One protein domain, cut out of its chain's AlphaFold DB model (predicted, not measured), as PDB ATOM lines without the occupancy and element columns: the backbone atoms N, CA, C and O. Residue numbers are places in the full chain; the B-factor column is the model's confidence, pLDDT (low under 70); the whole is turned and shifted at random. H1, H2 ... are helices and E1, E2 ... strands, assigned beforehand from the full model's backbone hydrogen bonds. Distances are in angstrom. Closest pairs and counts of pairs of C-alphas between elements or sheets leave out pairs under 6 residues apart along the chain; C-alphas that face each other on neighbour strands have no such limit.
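AT A GLANCE: This is residues 4 to 86 of the 87 residues of the protein "Pyr_redox_dim domain-containing protein" of Rhodobacterales bacterium 32-66-9 (UniProt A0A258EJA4). A small body, in which a two-stranded hairpin, E1 and E2, has helix H2 packed on E2 and helix H4 near E1, bears a helical arm that sticks out: residues 66 to 86, with most of H5 and the whole of H6. H3 packs on H4, and the short H1 lies near one end of E2. The printed part has 83 residues with two named strands and then six named helices, E1 E2 H1 H2 H3 H4 H5 H6, in the mixed class; the sheet is antiparallel. The whole is loose, with a radius of gyration of the C-alphas of 15.7 A, and spans 50 by 29 by 19 A.

IN THESE COORDINATES: E1, residues 4 to 9, begins at C-alpha 4 (54.045, -5.707, 98.384) and is 16.7 A long. E2, residues 12 to 19, is 21.0 A long and bends by 56 degrees at residue 15. H1 is residues 23 to 26, H2 28 to 35, H3 40 to 44, H4 55 to 63, 12.4 A long, and H5 65 to 70. H6, residues 73 to 85, is 18.7 A long and ends at C-alpha 85 (26.257, -12.730, 68.240).

HOW THE PARTS SIT: E1 and E2 form a hairpin, with N 5 and O 17 2.8 A apart, within hydrogen-bond range. The closest C-alphas of E2 and H2, Pro 13 and Ile 34, are 5.9 A apart; those of E1 and H4, Ile 4 and Ala 60, 7.2 A. H3 and H4 touch, closest at the C-alphas of Ala 44 and Ala 61, 5.0 A. H1 and H4 are close but not clearly touching, with the C-alphas of Leu 26 and Ser 57 7.9 A apart. H4 and H5 meet only through their link. H5 and H6 are close but not clearly touching, Leu 69 and Leu 75 having the closest C-alphas, 7.4 A, at a steep tilt of 53 degrees. Every O i to N i+4 pair is within hydrogen-bond range in H2, H3, H4, H5 and H6; H1 is too short for one.

THE WHOLE: The C-alphas of Gly 24 and Trp 85, the two farthest apart, are 50.9 A apart. The body without residues 66 to 86 spans 30 by 20 by 18 A. The printed part has no cut and no long link. Residues 67 to 73 and 86 have pLDDT under 70.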
ATOM      1  N   ILE A   4      53.407  -4.676  99.188       94.69
ATOM      2  CA  ILE A   4      54.045  -5.707  98.384       94.69
ATOM      3  C   ILE A   4      54.384  -5.116  97.018       94.69
ATOM      4  O   ILE A   4      53.545  -4.492  96.370       94.69
ATOM      5  N   LYS A   5      55.625  -5.308  96.578       95.19
ATOM      6  CA  LYS A   5      56.102  -4.943  95.245       95.19
ATOM      7  C   LYS A   5      56.747  -6.163  94.616       95.19
ATOM      8  O   LYS A   5      57.633  -6.763  95.214       95.19
ATOM      9  N   VAL A   6      56.329  -6.505  93.405       95.94
ATOM     10  CA  VAL A   6      56.873  -7.634  92.644       95.94
ATOM     11  C   VAL A   6      57.389  -7.107  91.316       95.94
ATOM     12  O   VAL A   6      56.677  -6.397  90.609       95.94
ATOM     13  N   VAL A   7      58.631  -7.442  90.983       95.69
ATOM     14  CA  VAL A   7      59.247  -7.113  89.696       95.69
ATOM     15  C   VAL A   7      59.201  -8.356  88.824       95.69
ATOM     16  O   VAL A   7      59.659  -9.425  89.230       95.69
ATOM     17  N   VAL A   8      58.641  -8.220  87.622       95.31
ATOM     18  CA  VAL A   8      58.414  -9.335  86.699       95.31
ATOM     19  C   VAL A   8      59.161  -9.084  85.395       95.31
ATOM     20  O   VAL A   8      59.036  -8.019  84.798       95.31
ATOM     21  N   LEU A   9      59.898 -10.090  84.926       93.75
ATOM     22  CA  LEU A   9      60.558 -10.096  83.624       93.75
ATOM     23  C   LEU A   9      60.118 -11.340  82.851       93.75
ATOM     24  O   LEU A   9      60.201 -12.458  83.356       93.75
ATOM     25  N   ARG A  10      59.639 -11.155  81.613       90.94
ATOM     26  CA  ARG A  10      59.173 -12.253  80.738       90.94
ATOM     27  C   ARG A  10      58.162 -13.190  81.429       90.94
ATOM     28  O   ARG A  10      58.229 -14.410  81.293       90.94
ATOM     29  N   GLY A  11      57.241 -12.618  82.208       91.12
ATOM     30  CA  GLY A  11      56.194 -13.365  82.913       91.12
ATOM     31  C   GLY A  11      56.655 -14.169  84.132       91.12
ATOM     32  O   GLY A  11      55.891 -15.009  84.612       91.12
ATOM     33  N   ARG A  12      57.874 -13.938  84.634       95.31
ATOM     34  CA  ARG A  12      58.428 -14.583  85.836       95.31
ATOM     35  C   ARG A  12      58.895 -13.524  86.844       95.31
ATOM     36  O   ARG A  12      59.453 -12.512  86.412       95.31
ATOM     37  N   PRO A  13      58.679 -13.714  88.155       96.56
ATOM     38  CA  PRO A  13      59.189 -12.789  89.152       96.56
ATOM     39  C   PRO A  13      60.718 -12.877  89.203       96.56
ATOM     40  O   PRO A  13      61.286 -13.967  89.208       96.56
ATOM     41  N   VAL A  14      61.374 -11.720  89.232       97.12
ATOM     42  CA  VAL A  14      62.835 -11.593  89.394       97.12
ATOM     43  C   VAL A  14      63.218 -10.918  90.710       97.12
ATOM     44  O   VAL A  14      64.377 -10.945  91.103       97.12
ATOM     45  N   GLY A  15      62.243 -10.337  91.406       96.31
ATOM     46  CA  GLY A  15      62.421  -9.755  92.728       96.31
ATOM     47  C   GLY A  15      61.078  -9.466  93.385       96.31
ATOM     48  O   GLY A  15      60.086  -9.205  92.699       96.31
ATOM     49  N   ALA A  16      61.050  -9.507  94.714       96.75
ATOM     50  CA  ALA A  16      59.890  -9.141  95.514       96.75
ATOM     51  C   ALA A  16      60.332  -8.375  96.767       96.75
ATOM     52  O   ALA A  16      61.372  -8.665  97.354       96.75
ATOM     53  N   THR A  17      59.532  -7.398  97.179       96.25
ATOM     54  CA  THR A  17      59.718  -6.620  98.405       96.25
ATOM     55  C   THR A  17      58.404  -6.614  99.161       96.25
ATOM     56  O   THR A  17      57.357  -6.350  98.568       96.25
ATOM     57  N   LEU A  18      58.452  -6.913 100.457       95.75
ATOM     58  CA  LEU A  18      57.266  -7.057 101.289       95.75
ATOM     59  C   LEU A  18      57.518  -6.375 102.633       95.75
ATOM     60  O   LEU A  18      58.547  -6.597 103.265       95.75
ATOM     61  N   VAL A  19      56.596  -5.505 103.037       95.75
ATOM     62  CA  VAL A  19      56.656  -4.732 104.281       95.75
ATOM     63  C   VAL A  19      55.315  -4.875 104.982       95.75
ATOM     64  O   VAL A  19      54.270  -4.638 104.377       95.75
ATOM     65  N   GLY A  20      55.336  -5.254 106.254       94.12
ATOM     66  CA  GLY A  20      54.136  -5.431 107.064       94.12
ATOM     67  C   GLY A  20      54.291  -6.542 108.101       94.12
ATOM     68  O   GLY A  20      55.364  -7.145 108.210       94.12
ATOM     69  N   PRO A  21      53.224  -6.826 108.866       94.25
ATOM     70  CA  PRO A  21      53.213  -7.935 109.812       94.25
ATOM     71  C   PRO A  21      53.555  -9.256 109.115       94.25
ATOM     72  O   PRO A  21      53.050  -9.528 108.027       94.25
ATOM     73  N   GLN A  22      54.424 -10.056 109.740       93.81
ATOM     74  CA  GLN A  22      54.853 -11.374 109.243       93.81
ATOM     75  C   GLN A  22      55.477 -11.353 107.833       93.81
ATOM     76  O   GLN A  22      55.524 -12.381 107.162       93.81
ATOM     77  N   ALA A  23      56.014 -10.214 107.377       94.50
ATOM     78  CA  ALA A  23      56.604 -10.116 106.041       94.50
ATOM     79  C   ALA A  23      57.739 -11.130 105.794       94.50
ATOM     80  O   ALA A  23      57.853 -11.642 104.682       94.50
ATOM     81  N   GLY A  24      58.523 -11.457 106.829       93.62
ATOM     82  CA  GLY A  24      59.570 -12.484 106.767       93.62
ATOM     83  C   GLY A  24      59.042 -13.900 106.506       93.62
ATOM     84  O   GLY A  24      59.695 -14.665 105.811       93.62
ATOM     85  N   GLU A  25      57.831 -14.219 106.962       92.75
ATOM     86  CA  GLU A  25      57.182 -15.507 106.677       92.75
ATOM     87  C   GLU A  25      56.528 -15.496 105.288       92.75
ATOM     88  O   GLU A  25      56.621 -16.444 104.508       92.75
ATOM     89  N   LEU A  26      55.903 -14.373 104.930       93.62
ATOM     90  CA  LEU A  26      55.178 -14.211 103.667       93.62
ATOM     91  C   LEU A  26      56.099 -14.167 102.438       93.62
ATOM     92  O   LEU A  26      55.692 -14.579 101.347       93.62
ATOM     93  N   ILE A  27      57.331 -13.669 102.587       95.94
ATOM     94  CA  ILE A  27      58.289 -13.557 101.476       95.94
ATOM     95  C   ILE A  27      58.770 -14.927 100.972       95.94
ATOM     96  O   ILE A  27      59.200 -15.030  99.822       95.94
ATOM     97  N   GLY A  28      58.639 -15.993 101.774       95.62
ATOM     98  CA  GLY A  28      59.085 -17.346 101.418       95.62
ATOM     99  C   GLY A  28      58.477 -17.873 100.112       95.62
ATOM    100  O   GLY A  28      59.183 -18.461  99.292       95.62
ATOM    101  N   LEU A  29      57.200 -17.570  99.845       94.50
ATOM    102  CA  LEU A  29      56.547 -17.912  98.574       94.50
ATOM    103  C   LEU A  29      57.270 -17.289  97.369       94.50
ATOM    104  O   LEU A  29      57.450 -17.940  96.339       94.50
ATOM    105  N   TRP A  30      57.696 -16.031  97.493       95.88
ATOM    106  CA  TRP A  30      58.394 -15.319  96.424       95.88
ATOM    107  C   TRP A  30      59.831 -15.806  96.259       95.88
ATOM    108  O   TRP A  30      60.298 -15.912  95.128       95.88
ATOM    109  N   ALA A  31      60.501 -16.176  97.353       96.88
ATOM    110  CA  ALA A  31      61.808 -16.823  97.295       96.88
ATOM    111  C   ALA A  31      61.746 -18.145  96.507       96.88
ATOM    112  O   ALA A  31      62.542 -18.344  95.588       96.88
ATOM    113  N   LEU A  32      60.751 -19.000  96.786       96.19
ATOM    114  CA  LEU A  32      60.504 -20.235  96.031       96.19
ATOM    115  C   LEU A  32      60.179 -19.949  94.560       96.19
ATOM    116  O   LEU A  32      60.713 -20.595  93.655       96.19
ATOM    117  N   ALA A  33      59.305 -18.976  94.305       96.56
ATOM    118  CA  ALA A  33      58.922 -18.613  92.950       96.56
ATOM    119  C   ALA A  33      60.118 -18.138  92.113       96.56
ATOM    120  O   ALA A  33      60.215 -18.495  90.940       96.56
ATOM    121  N   ILE A  34      61.036 -17.373  92.706       97.12
ATOM    122  CA  ILE A  34      62.251 -16.899  92.035       97.12
ATOM    123  C   ILE A  34      63.237 -18.057  91.830       97.12
ATOM    124  O   ILE A  34      63.697 -18.262  90.705       97.12
ATOM    125  N   SER A  35      63.521 -18.853  92.870       97.56
ATOM    126  CA  SER A  35      64.485 -19.964  92.789       97.56
ATOM    127  C   SER A  35      64.059 -21.030  91.777       97.56
ATOM    128  O   SER A  35      64.875 -21.523  91.000       97.56
ATOM    129  N   SER A  36      62.757 -21.308  91.718       97.25
ATOM    130  CA  SER A  36      62.154 -22.290  90.809       97.25
ATOM    131  C   SER A  36      61.735 -21.677  89.472       97.25
ATOM    132  O   SER A  36      61.156 -22.354  88.620       97.25
ATOM    133  N   ARG A  37      62.006 -20.378  89.274       95.56
ATOM    134  CA  ARG A  37      61.633 -19.601  88.088       95.56
ATOM    135  C   ARG A  37      60.158 -19.781  87.724       95.56
ATOM    136  O   ARG A  37      59.850 -19.942  86.550       95.56
ATOM    137  N   LEU A  38      59.226 -19.791  88.673       96.06
ATOM    138  CA  LEU A  38      57.805 -20.007  88.382       96.06
ATOM    139  C   LEU A  38      57.237 -18.903  87.476       96.06
ATOM    140  O   LEU A  38      57.662 -17.750  87.510       96.06
ATOM    141  N   LYS A  39      56.263 -19.257  86.630       94.12
ATOM    142  CA  LYS A  39      55.492 -18.261  85.868       94.12
ATOM    143  C   LYS A  39      54.492 -17.580  86.800       94.12
ATOM    144  O   LYS A  39      53.922 -18.240  87.666       94.12
ATOM    145  N   MET A  40      54.184 -16.307  86.552       93.31
ATOM    146  CA  MET A  40      53.148 -15.578  87.298       93.31
ATOM    147  C   MET A  40      51.788 -16.291  87.271       93.31
ATOM    148  O   MET A  40      51.044 -16.219  88.243       93.31
ATOM    149  N   SER A  41      51.484 -17.037  86.202       90.88
ATOM    150  CA  SER A  41      50.234 -17.797  86.070       90.88
ATOM    151  C   SER A  41      50.121 -18.925  87.094       90.88
ATOM    152  O   SER A  41      49.033 -19.174  87.600       90.88
ATOM    153  N   ALA A  42      51.238 -19.570  87.442       92.38
ATOM    154  CA  ALA A  42      51.263 -20.608  88.470       92.38
ATOM    155  C   ALA A  42      50.991 -20.015  89.862       92.38
ATOM    156  O   ALA A  42      50.257 -20.598  90.650       92.38
ATOM    157  N   ILE A  43      51.528 -18.822  90.135       91.88
ATOM    158  CA  ILE A  43      51.313 -18.116  91.405       91.88
ATOM    159  C   ILE A  43      49.862 -17.620  91.503       91.88
ATOM    160  O   ILE A  43      49.224 -17.783  92.539       91.88
ATOM    161  N   ALA A  44      49.310 -17.058  90.423       89.88
ATOM    162  CA  ALA A  44      47.923 -16.591  90.389       89.88
ATOM    163  C   ALA A  44      46.903 -17.741  90.485       89.88
ATOM    164  O   ALA A  44      45.848 -17.575  91.096       89.88
ATOM    165  N   GLY A  45      47.232 -18.906  89.917       88.50
ATOM    166  CA  GLY A  45      46.422 -20.123  90.002       88.50
ATOM    167  C   GLY A  45      46.490 -20.835  91.357       88.50
ATOM    168  O   GLY A  45      45.719 -21.762  91.593       88.50
ATOM    169  N   MET A  46      47.379 -20.413  92.260       89.50
ATOM    170  CA  MET A  46      47.502 -21.004  93.590       89.50
ATOM    171  C   MET A  46      46.227 -20.780  94.422       89.50
ATOM    172  O   MET A  46      45.683 -19.670  94.523       89.50
ATOM    173  N   VAL A  47      45.771 -21.839  95.090       87.75
ATOM    174  CA  VAL A  47      44.706 -21.750  96.093       87.75
ATOM    175  C   VAL A  47      45.327 -21.287  97.410       87.75
ATOM    176  O   VAL A  47      45.877 -22.079  98.167       87.75
ATOM    177  N   ALA A  48      45.293 -19.976  97.649       85.31
ATOM    178  CA  ALA A  48      45.734 -19.400  98.914       85.31
ATOM    179  C   ALA A  48      44.695 -19.666 100.025       85.31
ATOM    180  O   ALA A  48      43.499 -19.493  99.765       85.31
ATOM    181  N   PRO A  49      45.127 -20.037 101.244       85.19
ATOM    182  CA  PRO A  49      44.240 -20.169 102.396       85.19
ATOM    183  C   PRO A  49      43.563 -18.842 102.769       85.19
ATOM    184  O   PRO A  49      44.194 -17.783 102.716       85.19
ATOM    185  N   TYR A  50      42.306 -18.924 103.204       82.00
ATOM    186  CA  TYR A  50      41.490 -17.804 103.685       82.00
ATOM    187  C   TYR A  50      40.912 -18.143 105.073       82.00
ATOM    188  O   TYR A  50      40.455 -19.277 105.243       82.00
ATOM    189  N   PRO A  51      40.864 -17.208 106.046       86.44
ATOM    190  CA  PRO A  51      41.398 -15.842 106.009       86.44
ATOM    191  C   PRO A  51      42.870 -15.784 106.464       86.44
ATOM    192  O   PRO A  51      43.186 -16.199 107.579       86.44
ATOM    193  N   THR A  52      43.791 -15.269 105.638       89.19
ATOM    194  CA  THR A  52      45.219 -15.142 106.014       89.19
ATOM    195  C   THR A  52      45.903 -13.900 105.433       89.19
ATOM    196  O   THR A  52      45.514 -13.382 104.387       89.19
ATOM    197  N   LEU A  53      47.014 -13.461 106.047       87.62
ATOM    198  CA  LEU A  53      47.877 -12.429 105.447       87.62
ATOM    199  C   LEU A  53      48.491 -12.882 104.108       87.62
ATOM    200  O   LEU A  53      48.817 -12.046 103.264       87.62
ATOM    201  N   GLY A  54      48.602 -14.196 103.884       86.12
ATOM    202  CA  GLY A  54      49.100 -14.807 102.648       86.12
ATOM    203  C   GLY A  54      48.268 -14.486 101.407       86.12
ATOM    204  O   GLY A  54      48.794 -14.502 100.290       86.12
ATOM    205  N   GLU A  55      47.002 -14.102 101.580       86.88
ATOM    206  CA  GLU A  55      46.142 -13.641 100.488       86.88
ATOM    207  C   GLU A  55      46.736 -12.460  99.715       86.88
ATOM    208  O   GLU A  55      46.461 -12.304  98.522       86.88
ATOM    209  N   VAL A  56      47.581 -11.646 100.360       89.88
ATOM    210  CA  VAL A  56      48.237 -10.501  99.720       89.88
ATOM    211  C   VAL A  56      49.076 -10.928  98.514       89.88
ATOM    212  O   VAL A  56      49.064 -10.254  97.484       89.88
ATOM    213  N   SER A  57      49.734 -12.088  98.589       88.81
ATOM    214  CA  SER A  57      50.544 -12.621  97.493       88.81
ATOM    215  C   SER A  57      49.681 -13.068  96.316       88.81
ATOM    216  O   SER A  57      50.048 -12.833  95.165       88.81
ATOM    217  N   LYS A  58      48.493 -13.632  96.581       86.75
ATOM    218  CA  LYS A  58      47.526 -13.983  95.531       86.75
ATOM    219  C   LYS A  58      46.974 -12.736  94.847       86.75
ATOM    220  O   LYS A  58      46.903 -12.693  93.621       86.75
ATOM    221  N   ARG A  59      46.645 -11.693  95.617       86.88
ATOM    222  CA  ARG A  59      46.202 -10.400  95.068       86.88
ATOM    223  C   ARG A  59      47.294  -9.747  94.217       86.88
ATOM    224  O   ARG A  59      47.005  -9.304  93.110       86.88
ATOM    225  N   ALA A  60      48.546  -9.757  94.679       89.25
ATOM    226  CA  ALA A  60      49.682  -9.235  93.918       89.25
ATOM    227  C   ALA A  60      49.921 -10.007  92.609       89.25
ATOM    228  O   ALA A  60      50.150  -9.397  91.566       89.25
ATOM    229  N   ALA A  61      49.816 -11.340  92.636       88.12
ATOM    230  CA  ALA A  61      49.927 -12.157  91.430       88.12
ATOM    231  C   ALA A  61      48.758 -11.935  90.453       88.12
ATOM    232  O   ALA A  61      48.975 -11.899  89.245       88.12
ATOM    233  N   GLY A  62      47.536 -11.740  90.958       85.12
ATOM    234  CA  GLY A  62      46.363 -11.415  90.139       85.12
ATOM    235  C   GLY A  62      46.454 -10.036  89.479       85.12
ATOM    236  O   GLY A  62      46.141  -9.898  88.297       85.12
ATOM    237  N   ALA A  63      46.957  -9.029  90.201       86.06
ATOM    238  CA  ALA A  63      47.127  -7.668  89.686       86.06
ATOM    239  C   ALA A  63      48.039  -7.602  88.444       86.06
ATOM    240  O   ALA A  63      47.825  -6.762  87.574       86.06
ATOM    241  N   TYR A  64      49.001  -8.524  88.310       82.25
ATOM    242  CA  TYR A  64      49.850  -8.642  87.117       82.25
ATOM    243  C   TYR A  64      49.055  -8.932  85.830       82.25
ATOM    244  O   TYR A  64      49.430  -8.470  84.750       82.25
ATOM    245  N   PHE A  65      47.961  -9.691  85.929       79.00
ATOM    246  CA  PHE A  65      47.168 -10.107  84.770       79.00
ATOM    247  C   PHE A  65      46.068  -9.121  84.379       79.00
ATOM    248  O   PHE A  65      45.598  -9.190  83.247       79.00
ATOM    249  N   GLY A  66      45.694  -8.188  85.260       73.81
ATOM    250  CA  GLY A  66      44.671  -7.175  84.973       73.81
ATOM    251  C   GLY A  66      44.917  -6.436  83.647       73.81
ATOM    252  O   GLY A  66      44.098  -6.554  82.739       73.81
ATOM    253  N   PRO A  67      46.068  -5.767  83.457       65.88
ATOM    254  CA  PRO A  67      46.352  -5.035  82.218       65.88
ATOM    255  C   PRO A  67      46.425  -5.945  80.980       65.88
ATOM    256  O   PRO A  67      45.946  -5.597  79.909       65.88
ATOM    257  N   GLN A  68      46.984  -7.153  81.113       61.59
ATOM    258  CA  GLN A  68      47.130  -8.081  79.983       61.59
ATOM    259  C   GLN A  68      45.796  -8.663  79.505       61.59
ATOM    260  O   GLN A  68      45.637  -8.905  78.309       61.59
ATOM    261  N   LEU A  69      44.840  -8.877  80.416       59.19
ATOM    262  CA  LEU A  69      43.490  -9.284  80.039       59.19
ATOM    263  C   LEU A  69      42.692  -8.101  79.487       59.19
ATOM    264  O   LEU A  69      42.073  -8.227  78.437       59.19
ATOM    265  N   PHE A  70      42.707  -6.950  80.157       58.91
ATOM    266  CA  PHE A  70      41.762  -5.875  79.847       58.91
ATOM    267  C   PHE A  70      42.249  -4.864  78.802       58.91
ATOM    268  O   PHE A  70      41.410  -4.156  78.252       58.91
ATOM    269  N   ASP A  71      43.537  -4.830  78.443       60.62
ATOM    270  CA  ASP A  71      44.064  -3.910  77.419       60.62
ATOM    271  C   ASP A  71      44.435  -4.572  76.091       60.62
ATOM    272  O   ASP A  71      44.836  -3.880  75.156       60.62
ATOM    273  N   SER A  72      44.235  -5.886  75.940       67.94
ATOM    274  CA  SER A  72      44.475  -6.571  74.665       67.94
ATOM    275  C   SER A  72      43.464  -6.123  73.591       67.94
ATOM    276  O   SER A  72      42.271  -6.435  73.701       67.94
ATOM    277  N   PRO A  73      43.900  -5.448  72.503       69.44
ATOM    278  CA  PRO A  73      43.000  -5.010  71.434       69.44
ATOM    279  C   PRO A  73      42.329  -6.191  70.725       69.44
ATOM    280  O   PRO A  73      41.196  -6.086  70.261       69.44
ATOM    281  N   ALA A  74      43.018  -7.335  70.665       74.31
ATOM    282  CA  ALA A  74      42.490  -8.570  70.102       74.31
ATOM    283  C   ALA A  74      41.380  -9.165  70.978       74.31
ATOM    284  O   ALA A  74      40.358  -9.593  70.444       74.31
ATOM    285  N   LEU A  75      41.535  -9.130  72.309       73.31
ATOM    286  CA  LEU A  75      40.504  -9.616  73.225       73.31
ATOM    287  C   LEU A  75      39.263  -8.719  73.190       73.31
ATOM    288  O   LEU A  75      38.156  -9.233  73.113       73.31
ATOM    289  N   LYS A  76      39.433  -7.389  73.136       74.62
ATOM    290  CA  LYS A  76      38.311  -6.446  72.964       74.62
ATOM    291  C   LYS A  76      37.545  -6.693  71.659       74.62
ATOM    292  O   LYS A  76      36.319  -6.673  71.663       74.62
ATOM    293  N   ARG A  77      38.248  -6.976  70.554       79.19
ATOM    294  CA  ARG A  77      37.619  -7.329  69.266       79.19
ATOM    295  C   ARG A  77      36.867  -8.657  69.329       79.19
ATOM    296  O   ARG A  77      35.766  -8.739  68.798       79.19
ATOM    297  N   LEU A  78      37.436  -9.669  69.982       82.50
ATOM    298  CA  LEU A  78      36.782 -10.965  70.186       82.50
ATOM    299  C   LEU A  78      35.534 -10.839  71.061       82.50
ATOM    300  O   LEU A  78      34.481 -11.335  70.682       82.50
ATOM    301  N   VAL A  79      35.630 -10.133  72.191       80.88
ATOM    302  CA  VAL A  79      34.484  -9.868  73.073       80.88
ATOM    303  C   VAL A  79      33.406  -9.084  72.328       80.88
ATOM    304  O   VAL A  79      32.247  -9.471  72.393       80.88
ATOM    305  N   GLY A  80      33.768  -8.053  71.558       82.25
ATOM    306  CA  GLY A  80      32.810  -7.299  70.745       82.25
ATOM    307  C   GLY A  80      32.145  -8.139  69.646       82.25
ATOM    308  O   GLY A  80      30.969  -7.949  69.355       82.25
ATOM    309  N   LEU A  81      32.865  -9.100  69.059       86.69
ATOM    310  CA  LEU A  81      32.276 -10.090  68.155       86.69
ATOM    311  C   LEU A  81      31.290 -10.990  68.902       86.69
ATOM    312  O   LEU A  81      30.163 -11.129  68.456       86.69
ATOM    313  N   VAL A  82      31.656 -11.541  70.059       85.25
ATOM    314  CA  VAL A  82      30.753 -12.398  70.850       85.25
ATOM    315  C   VAL A  82      29.504 -11.633  71.307       85.25
ATOM    316  O   VAL A  82      28.400 -12.128  71.112       85.25
ATOM    317  N   GLN A  83      29.652 -10.404  71.812       83.75
ATOM    318  CA  GLN A  83      28.543  -9.514  72.198       83.75
ATOM    319  C   GLN A  83      27.625  -9.134  71.029       83.75
ATOM    320  O   GLN A  83      26.508  -8.685  71.238       83.75
ATOM    321  N   ARG A  84      28.094  -9.272  69.788       80.69
ATOM    322  CA  ARG A  84      27.288  -9.022  68.590       80.69
ATOM    323  C   ARG A  84      26.502 -10.259  68.138       80.69
ATOM    324  O   ARG A  84      25.574 -10.117  67.348       80.69
ATOM    325  N   TRP A  85      26.882 -11.450  68.600       80.31
ATOM    326  CA  TRP A  85      26.257 -12.730  68.240       80.31
ATOM    327  C   TRP A  85      25.400 -13.332  69.360       80.31
ATOM    328  O   TRP A  85      24.530 -14.151  69.078       80.31
ATOM    329  N   VAL A  86      25.628 -12.930  70.609       68.94
ATOM    330  CA  VAL A  86      24.791 -13.274  71.762       68.94
ATOM    331  C   VAL A  86      24.033 -11.999  72.166       68.94
ATOM    332  O   VAL A  86      24.710 -10.986  72.336       68.94
TER     333      VAL A  86